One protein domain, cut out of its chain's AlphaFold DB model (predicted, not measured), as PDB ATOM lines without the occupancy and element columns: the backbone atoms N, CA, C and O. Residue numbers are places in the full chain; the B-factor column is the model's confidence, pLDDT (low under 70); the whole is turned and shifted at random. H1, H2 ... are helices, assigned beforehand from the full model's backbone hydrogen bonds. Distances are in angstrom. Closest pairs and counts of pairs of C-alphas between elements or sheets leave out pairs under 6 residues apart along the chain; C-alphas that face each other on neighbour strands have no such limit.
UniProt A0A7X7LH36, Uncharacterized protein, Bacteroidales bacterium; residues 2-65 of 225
ATOM      1  N   PHE A   2      19.373 -17.325 -76.952       37.06
ATOM      2  CA  PHE A   2      19.012 -18.610 -76.308       37.06
ATOM      3  C   PHE A   2      19.817 -18.964 -75.030       37.06
ATOM      4  O   PHE A   2      19.248 -19.381 -74.022       37.06
ATOM      5  N   LYS A   3      21.140 -18.722 -75.009       44.00
ATOM      6  CA  LYS A   3      22.001 -18.975 -73.825       44.00
ATOM      7  C   LYS A   3      21.665 -18.088 -72.612       44.00
ATOM      8  O   LYS A   3      21.837 -18.521 -71.473       44.00
ATOM      9  N   ALA A   4      21.193 -16.859 -72.838       48.97
ATOM     10  CA  ALA A   4      20.840 -15.923 -71.766       48.97
ATOM     11  C   ALA A   4      19.498 -16.286 -71.109       48.97
ATOM     12  O   ALA A   4      19.390 -16.241 -69.881       48.97
ATOM     13  N   ASN A   5      18.520 -16.726 -71.912       52.28
ATOM     14  CA  ASN A   5      17.214 -17.172 -71.421       52.28
ATOM     15  C   ASN A   5      17.342 -18.419 -70.528       52.28
ATOM     16  O   ASN A   5      16.759 -18.495 -69.446       52.28
ATOM     17  N   ASN A   6      18.226 -19.348 -70.908       67.00
ATOM     18  CA  ASN A   6      18.479 -20.572 -70.148       67.00
ATOM     19  C   ASN A   6      19.176 -20.299 -68.792       67.00
ATOM     20  O   ASN A   6      18.861 -20.921 -67.779       67.00
ATOM     21  N   ARG A   7      20.072 -19.296 -68.715       69.94
ATOM     22  CA  ARG A   7      20.697 -18.879 -67.440       69.94
ATOM     23  C   ARG A   7      19.707 -18.220 -66.477       69.94
ATOM     24  O   ARG A   7      19.777 -18.505 -65.283       69.94
ATOM     25  N   LYS A   8      18.824 -17.339 -66.966       73.62
ATOM     26  CA  LYS A   8      17.789 -16.695 -66.133       73.62
ATOM     27  C   LYS A   8      16.802 -17.732 -65.593       73.62
ATOM     28  O   LYS A   8      16.594 -17.784 -64.385       73.62
ATOM     29  N   THR A   9      16.319 -18.621 -66.459       78.81
ATOM     30  CA  THR A   9      15.426 -19.728 -66.078       78.81
ATOM     31  C   THR A   9      16.070 -20.623 -65.020       78.81
ATOM     32  O   THR A   9      15.477 -20.875 -63.977       78.81
ATOM     33  N   ARG A  10      17.342 -21.009 -65.202       77.69
ATOM     34  CA  ARG A  10      18.067 -21.824 -64.214       77.69
ATOM     35  C   ARG A  10      18.213 -21.134 -62.856       77.69
ATOM     36  O   ARG A  10      18.121 -21.802 -61.833       77.69
ATOM     37  N   LYS A  11      18.446 -19.816 -62.826       78.44
ATOM     38  CA  LYS A  11      18.503 -19.048 -61.568       78.44
ATOM     39  C   LYS A  11      17.158 -19.057 -60.841       78.44
ATOM     40  O   LYS A  11      17.144 -19.261 -59.635       78.44
ATOM     41  N   ILE A  12      16.059 -18.874 -61.575       83.69
ATOM     42  CA  ILE A  12      14.700 -18.911 -61.016       83.69
ATOM     43  C   ILE A  12      14.399 -20.298 -60.444       83.69
ATOM     44  O   ILE A  12      13.939 -20.394 -59.312       83.69
ATOM     45  N   VAL A  13      14.740 -21.371 -61.167       85.25
ATOM     46  CA  VAL A  13      14.568 -22.751 -60.681       85.25
ATOM     47  C   VAL A  13      15.345 -22.990 -59.383       85.25
ATOM     48  O   VAL A  13      14.778 -23.501 -58.424       85.25
ATOM     49  N   TRP A  14      16.614 -22.575 -59.301       82.69
ATOM     50  CA  TRP A  14      17.392 -22.703 -58.061       82.69
ATOM     51  C   TRP A  14      16.808 -21.893 -56.902       82.69
ATOM     52  O   TRP A  14      16.805 -22.371 -55.772       82.69
ATOM     53  N   LEU A  15      16.291 -20.694 -57.175       83.81
ATOM     54  CA  LEU A  15      15.636 -19.867 -56.165       83.81
ATOM     55  C   LEU A  15      14.344 -20.525 -55.654       83.81
ATOM     56  O   LEU A  15      14.127 -20.571 -54.449       83.81
ATOM     57  N   LEU A  16      13.539 -21.107 -56.547       85.69
ATOM     58  CA  LEU A  16      12.347 -21.877 -56.177       85.69
ATOM     59  C   LEU A  16      12.700 -23.107 -55.333       85.69
ATOM     60  O   LEU A  16      12.043 -23.351 -54.326       85.69
ATOM     61  N   ILE A  17      13.760 -23.843 -55.687       85.19
ATOM     62  CA  ILE A  17      14.251 -24.976 -54.884       85.19
ATOM     63  C   ILE A  17      14.651 -24.505 -53.481       85.19
ATOM     64  O   ILE A  17      14.264 -25.131 -52.500       85.19
ATOM     65  N   ILE A  18      15.381 -23.390 -53.367       82.81
ATOM     66  CA  ILE A  18      15.773 -22.824 -52.067       82.81
ATOM     67  C   ILE A  18      14.540 -22.454 -51.232       82.81
ATOM     68  O   ILE A  18      14.489 -22.791 -50.051       82.81
ATOM     69  N   ILE A  19      13.539 -21.807 -51.837       83.06
ATOM     70  CA  ILE A  19      12.293 -21.428 -51.153       83.06
ATOM     71  C   ILE A  19      11.527 -22.670 -50.684       83.06
ATOM     72  O   ILE A  19      11.075 -22.708 -49.543       83.06
ATOM     73  N   LEU A  20      11.417 -23.701 -51.526       85.75
ATOM     74  CA  LEU A  20      10.761 -24.961 -51.166       85.75
ATOM     75  C   LEU A  20      11.489 -25.666 -50.019       85.75
ATOM     76  O   LEU A  20      10.846 -26.085 -49.060       85.75
ATOM     77  N   LEU A  21      12.821 -25.744 -50.072       80.88
ATOM     78  CA  LEU A  21      13.617 -26.314 -48.985       80.88
ATOM     79  C   LEU A  21      13.408 -25.524 -47.689       80.88
ATOM     80  O   LEU A  21      13.065 -26.121 -46.671       80.88
ATOM     81  N   ALA A  22      13.501 -24.192 -47.725       74.44
ATOM     82  CA  ALA A  22      13.237 -23.353 -46.556       74.44
ATOM     83  C   ALA A  22      11.822 -23.577 -45.991       74.44
ATOM     84  O   ALA A  22      11.663 -23.756 -44.785       74.44
ATOM     85  N   TYR A  23      10.807 -23.656 -46.857       78.94
ATOM     86  CA  TYR A  23       9.426 -23.938 -46.464       78.94
ATOM     87  C   TYR A  23       9.273 -25.307 -45.789       78.94
ATOM     88  O   TYR A  23       8.639 -25.407 -44.737       78.94
ATOM     89  N   THR A  24       9.877 -26.362 -46.345       77.00
ATOM     90  CA  THR A  24       9.819 -27.707 -45.743       77.00
ATOM     91  C   THR A  24      10.493 -27.754 -44.375       77.00
ATOM     92  O   THR A  24       9.952 -28.361 -43.453       77.00
ATOM     93  N   VAL A  25      11.624 -27.065 -44.202       72.00
ATOM     94  CA  VAL A  25      12.328 -27.004 -42.914       72.00
ATOM     95  C   VAL A  25      11.525 -26.191 -41.886       72.00
ATOM     96  O   VAL A  25      11.458 -26.594 -40.722       72.00
ATOM     97  N   LEU A  26      10.857 -25.108 -42.306       68.88
ATOM     98  CA  LEU A  26       9.922 -24.342 -41.467       68.88
ATOM     99  C   LEU A  26       8.746 -25.208 -40.998       68.88
ATOM    100  O   LEU A  26       8.453 -25.255 -39.805       68.88
ATOM    101  N   LYS A  27       8.122 -25.953 -41.917       68.62
ATOM    102  CA  LYS A  27       7.054 -26.918 -41.605       68.62
ATOM    103  C   LYS A  27       7.522 -28.023 -40.657       68.62
ATOM    104  O   LYS A  27       6.753 -28.435 -39.796       68.62
ATOM    105  N   ALA A  28       8.768 -28.476 -40.792       62.81
ATOM    106  CA  ALA A  28       9.359 -29.509 -39.944       62.81
ATOM    107  C   ALA A  28       9.786 -29.008 -38.549       62.81
ATOM    108  O   ALA A  28      10.306 -29.799 -37.763       62.81
ATOM    109  N   GLN A  29       9.602 -27.715 -38.236       62.59
ATOM    110  CA  GLN A  29       9.983 -27.097 -36.954       62.59
ATOM    111  C   GLN A  29      11.458 -27.346 -36.578       62.59
ATOM    112  O   GLN A  29      11.844 -27.444 -35.412       62.59
ATOM    113  N   TYR A  30      12.319 -27.447 -37.590       68.94
ATOM    114  CA  TYR A  30      13.748 -27.689 -37.438       68.94
ATOM    115  C   TYR A  30      14.513 -26.375 -37.249       68.94
ATOM    116  O   TYR A  30      15.370 -26.010 -38.052       68.94
ATOM    117  N   THR A  31      14.204 -25.671 -36.158       67.31
ATOM    118  CA  THR A  31      14.714 -24.325 -35.845       67.31
ATOM    119  C   THR A  31      16.240 -24.230 -35.919       67.31
ATOM    120  O   THR A  31      16.771 -23.309 -36.536       67.31
ATOM    121  N   THR A  32      16.962 -25.221 -35.385       71.50
ATOM    122  CA  THR A  32      18.431 -25.275 -35.467       71.50
ATOM    123  C   THR A  32      18.911 -25.333 -36.916       71.50
ATOM    124  O   THR A  32      19.805 -24.591 -37.304       71.50
ATOM    125  N   GLN A  33      18.301 -26.172 -37.755       77.06
ATOM    126  CA  GLN A  33      18.706 -26.296 -39.155       77.06
ATOM    127  C   GLN A  33      18.385 -25.039 -39.974       77.06
ATOM    128  O   GLN A  33      19.142 -24.718 -40.884       77.06
ATOM    129  N   ILE A  34      17.328 -24.295 -39.627       71.31
ATOM    130  CA  ILE A  34      17.010 -22.991 -40.236       71.31
ATOM    131  C   ILE A  34      18.083 -21.961 -39.892       71.31
ATOM    132  O   ILE A  34      18.585 -21.279 -40.785       71.31
ATOM    133  N   LEU A  35      18.462 -21.878 -38.613       74.62
ATOM    134  CA  LEU A  35      19.520 -20.977 -38.158       74.62
ATOM    135  C   LEU A  35      20.822 -21.256 -38.914       74.62
ATOM    136  O   LEU A  35      21.404 -20.342 -39.497       74.62
ATOM    137  N   PHE A  36      21.235 -22.525 -38.963       77.06
ATOM    138  CA  PHE A  36      22.422 -22.933 -39.708       77.06
ATOM    139  C   PHE A  36      22.283 -22.645 -41.202       77.06
ATOM    140  O   PHE A  36      23.210 -22.100 -41.782       77.06
ATOM    141  N   PHE A  37      21.131 -22.907 -41.822       79.12
ATOM    142  CA  PHE A  37      20.898 -22.589 -43.232       79.12
ATOM    143  C   PHE A  37      21.140 -21.103 -43.542       79.12
ATOM    144  O   PHE A  37      21.937 -20.785 -44.428       79.12
ATOM    145  N   PHE A  38      20.501 -20.189 -42.802       78.62
ATOM    146  CA  PHE A  38      20.659 -18.749 -43.032       78.62
ATOM    147  C   PHE A  38      22.077 -18.271 -42.742       78.62
ATOM    148  O   PHE A  38      22.644 -17.496 -43.512       78.62
ATOM    149  N   LEU A  39      22.677 -18.766 -41.664       77.06
ATOM    150  CA  LEU A  39      24.028 -18.403 -41.266       77.06
ATOM    151  C   LEU A  39      25.061 -18.902 -42.290       77.06
ATOM    152  O   LEU A  39      25.851 -18.102 -42.786       77.06
ATOM    153  N   THR A  40      24.999 -20.163 -42.725       78.50
ATOM    154  CA  THR A  40      25.851 -20.684 -43.809       78.50
ATOM    155  C   THR A  40      25.622 -19.928 -45.120       78.50
ATOM    156  O   THR A  40      26.583 -19.637 -45.835       78.50
ATOM    157  N   MET A  41      24.374 -19.565 -45.439       79.25
ATOM    158  CA  MET A  41      24.045 -18.781 -46.631       79.25
ATOM    159  C   MET A  41      24.683 -17.386 -46.584       79.25
ATOM    160  O   MET A  41      25.378 -17.015 -47.531       79.25
ATOM    161  N   LEU A  42      24.533 -16.641 -45.486       75.88
ATOM    162  CA  LEU A  42      25.171 -15.331 -45.295       75.88
ATOM    163  C   LEU A  42      26.697 -15.430 -45.398       75.88
ATOM    164  O   LEU A  42      27.338 -14.665 -46.122       75.88
ATOM    165  N   LEU A  43      27.278 -16.433 -44.745       71.88
ATOM    166  CA  LEU A  43      28.715 -16.692 -44.787       71.88
ATOM    167  C   LEU A  43      29.208 -17.031 -46.194       71.88
ATOM    168  O   LEU A  43      30.309 -16.625 -46.572       71.88
ATOM    169  N   SER A  44      28.393 -17.723 -46.994       73.62
ATOM    170  CA  SER A  44      28.725 -18.031 -48.385       73.62
ATOM    171  C   SER A  44      28.849 -16.773 -49.249       73.62
ATOM    172  O   SER A  44      29.689 -16.754 -50.148       73.62
ATOM    173  N   PHE A  45      28.087 -15.711 -48.948       73.19
ATOM    174  CA  PHE A  45      28.210 -14.407 -49.609       73.19
ATOM    175  C   PHE A  45      29.439 -13.628 -49.126       73.19
ATOM    176  O   PHE A  45      30.154 -13.047 -49.940       73.19
ATOM    177  N   ILE A  46      29.735 -13.660 -47.821       68.50
ATOM    178  CA  ILE A  46      30.892 -12.961 -47.228       68.50
ATOM    179  C   ILE A  46      32.219 -13.597 -47.679       68.50
ATOM    180  O   ILE A  46      33.198 -12.897 -47.955       68.50
ATOM    181  N   SER A  47      32.262 -14.926 -47.795       61.28
ATOM    182  CA  SER A  47      33.464 -15.682 -48.179       61.28
ATOM    183  C   SER A  47      33.842 -15.572 -49.661       61.28
ATOM    184  O   SER A  47      34.904 -16.062 -50.046       61.28
ATOM    185  N   VAL A  48      33.042 -14.895 -50.494       60.91
ATOM    186  CA  VAL A  48      33.379 -14.638 -51.909       60.91
ATOM    187  C   VAL A  48      34.666 -13.804 -52.046       60.91
ATOM    188  O   VAL A  48      35.387 -13.945 -53.036       60.91
ATOM    189  N   ASN A  49      35.030 -13.009 -51.032       56.66
ATOM    190  CA  ASN A  49      36.244 -12.187 -51.023       56.66
ATOM    191  C   ASN A  49      37.387 -12.804 -50.187       56.66
ATOM    192  O   ASN A  49      37.529 -12.492 -49.014       56.66
ATOM    193  N   LYS A  50      38.240 -13.618 -50.837       59.22
ATOM    194  CA  LYS A  50      39.563 -14.150 -50.398       59.22
ATOM    195  C   LYS A  50      39.669 -14.816 -48.997       59.22
ATOM    196  O   LYS A  50      38.933 -14.575 -48.052       59.22
ATOM    197  N   TYR A  51      40.712 -15.643 -48.845       53.66
ATOM    198  CA  TYR A  51      41.039 -16.478 -47.671       53.66
ATOM    199  C   TYR A  51      41.043 -15.782 -46.288       53.66
ATOM    200  O   TYR A  51      40.867 -16.461 -45.278       53.66
ATOM    201  N   LYS A  52      41.202 -14.448 -46.204       54.78
ATOM    202  CA  LYS A  52      41.120 -13.700 -44.930       54.78
ATOM    203  C   LYS A  52      39.721 -13.759 -44.292       54.78
ATOM    204  O   LYS A  52      39.623 -13.760 -43.068       54.78
ATOM    205  N   ASN A  53      38.662 -13.927 -45.087       59.59
ATOM    206  CA  ASN A  53      37.280 -13.969 -44.592       59.59
ATOM    207  C   ASN A  53      36.891 -15.314 -43.946       59.59
ATOM    208  O   ASN A  53      35.852 -15.414 -43.295       59.59
ATOM    209  N   GLN A  54      37.735 -16.347 -44.056       62.22
ATOM    210  CA  GLN A  54      37.448 -17.683 -43.515       62.22
ATOM    211  C   GLN A  54      37.603 -17.764 -41.992       62.22
ATOM    212  O   GLN A  54      36.798 -18.401 -41.321       62.22
ATOM    213  N   ARG A  55      38.616 -17.096 -41.424       67.25
ATOM    214  CA  ARG A  55      38.766 -17.020 -39.960       67.25
ATOM    215  C   ARG A  55      37.634 -16.204 -39.346       67.25
ATOM    216  O   ARG A  55      37.065 -16.618 -38.347       67.25
ATOM    217  N   ILE A  56      37.257 -15.108 -40.008       68.38
ATOM    218  CA  ILE A  56      36.116 -14.270 -39.622       68.38
ATOM    219  C   ILE A  56      34.823 -15.090 -39.644       68.38
ATOM    220  O   ILE A  56      34.050 -15.012 -38.704       68.38
ATOM    221  N   THR A  57      34.624 -15.935 -40.659       66.19
ATOM    222  CA  THR A  57      33.475 -16.854 -40.750       66.19
ATOM    223  C   THR A  57      33.374 -17.748 -39.512       66.19
ATOM    224  O   THR A  57      32.333 -17.771 -38.867       66.19
ATOM    225  N   ILE A  58      34.457 -18.443 -39.142       70.00
ATOM    226  CA  ILE A  58      34.480 -19.322 -37.960       70.00
ATOM    227  C   ILE A  58      34.228 -18.520 -36.681       70.00
ATOM    228  O   ILE A  58      33.412 -18.928 -35.860       70.00
ATOM    229  N   ILE A  59      34.886 -17.368 -36.538       75.75
ATOM    230  CA  ILE A  59      34.713 -16.489 -35.379       75.75
ATOM    231  C   ILE A  59      33.257 -16.044 -35.276       75.75
ATOM    232  O   ILE A  59      32.677 -16.202 -34.214       75.75
ATOM    233  N   VAL A  60      32.637 -15.562 -36.356       72.62
ATOM    234  CA  VAL A  60      31.233 -15.123 -36.364       72.62
ATOM    235  C   VAL A  60      30.291 -16.278 -36.029       72.62
ATOM    236  O   VAL A  60      29.395 -16.087 -35.217       72.62
ATOM    237  N   MET A  61      30.504 -17.480 -36.579       69.81
ATOM    238  CA  MET A  61      29.690 -18.652 -36.227       69.81
ATOM    239  C   MET A  61      29.765 -18.964 -34.732       69.81
ATOM    240  O   MET A  61      28.732 -19.106 -34.087       69.81
ATOM    241  N   ILE A  62      30.979 -19.033 -34.180       73.81
ATOM    242  CA  ILE A  62      31.190 -19.311 -32.754       73.81
ATOM    243  C   ILE A  62      30.607 -18.178 -31.904       73.81
ATOM    244  O   ILE A  62      29.911 -18.442 -30.934       73.81
ATOM    245  N   SER A  63      30.822 -16.924 -32.304       72.06
ATOM    246  CA  SER A  63      30.293 -15.734 -31.628       72.06
ATOM    247  C   SER A  63      28.772 -15.783 -31.549       72.06
ATOM    248  O   SER A  63      28.210 -15.618 -30.478       72.06
ATOM    249  N   VAL A  64      28.093 -16.059 -32.663       70.94
ATOM    250  CA  VAL A  64      26.628 -16.152 -32.717       70.94
ATOM    251  C   VAL A  64      26.119 -17.308 -31.858       70.94
ATOM    252  O   VAL A  64      25.148 -17.139 -31.131       70.94
ATOM    253  N   LEU A  65      26.777 -18.468 -31.908       68.44
ATOM    254  CA  LEU A  65      26.337 -19.659 -31.179       68.44
ATOM    255  C   LEU A  65      26.622 -19.597 -29.671       68.44
ATOM    256  O   LEU A  65      25.886 -20.210 -28.908       68.44
TER     257      LEU A  65
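Overview. This is residues 2 to 65 of the 225 residues of an uncharacterized protein of Bacteroidales bacterium (UniProt A0A7X7LH36). Three helices zigzag in one flat, open layer: the long H1 and H2 make a V, and H3 folds back beside H2. Residues 2 to 20 of H1 stick out as an arm. The printed part has 64 residues with three named helices, H1, H2, H3 in order, and no named strand: all helix, loose, radius of gyration of the C-alphas 15.3 A, spans 45 by 35 by 8 A.

Arrangement. Start at H1, residues 2 to 27; its residues 22 to 26 alone touch H2, residues 31 to 46, closest at the C-alphas of Val 25 and Ile 34, 6.7 A. This hairpin runs opposite ways at a shallow tilt of 32 degrees. Residues 39 to 46 of H2 alone touch H3, residues 52 to 65, closest at the C-alphas of Leu 43 and Thr 57, 6.2 A; this hairpin has a shallow tilt of 22 degrees, opposite ways. H1 and H3 are apart. Every O i to N i+4 pair is within hydrogen-bond range in H1 and H2, 9 of 10 in H3.

Along the chain. Find C-alpha 2 at (19.012, -18.610, -76.308); H1 runs 37.6 A, H2 22.8 A, and H3 21.1 A to C-alpha 65 at (26.337, -19.659, -31.179).

Size, cuts and confidence. The farthest C-alphas, Phe 2 and Ser 63, are 46.2 A apart. Both links are tight, without a cut. Residues 2 to 7, 26 to 31, 46 to 57, 61 and 65 have pLDDT under 70.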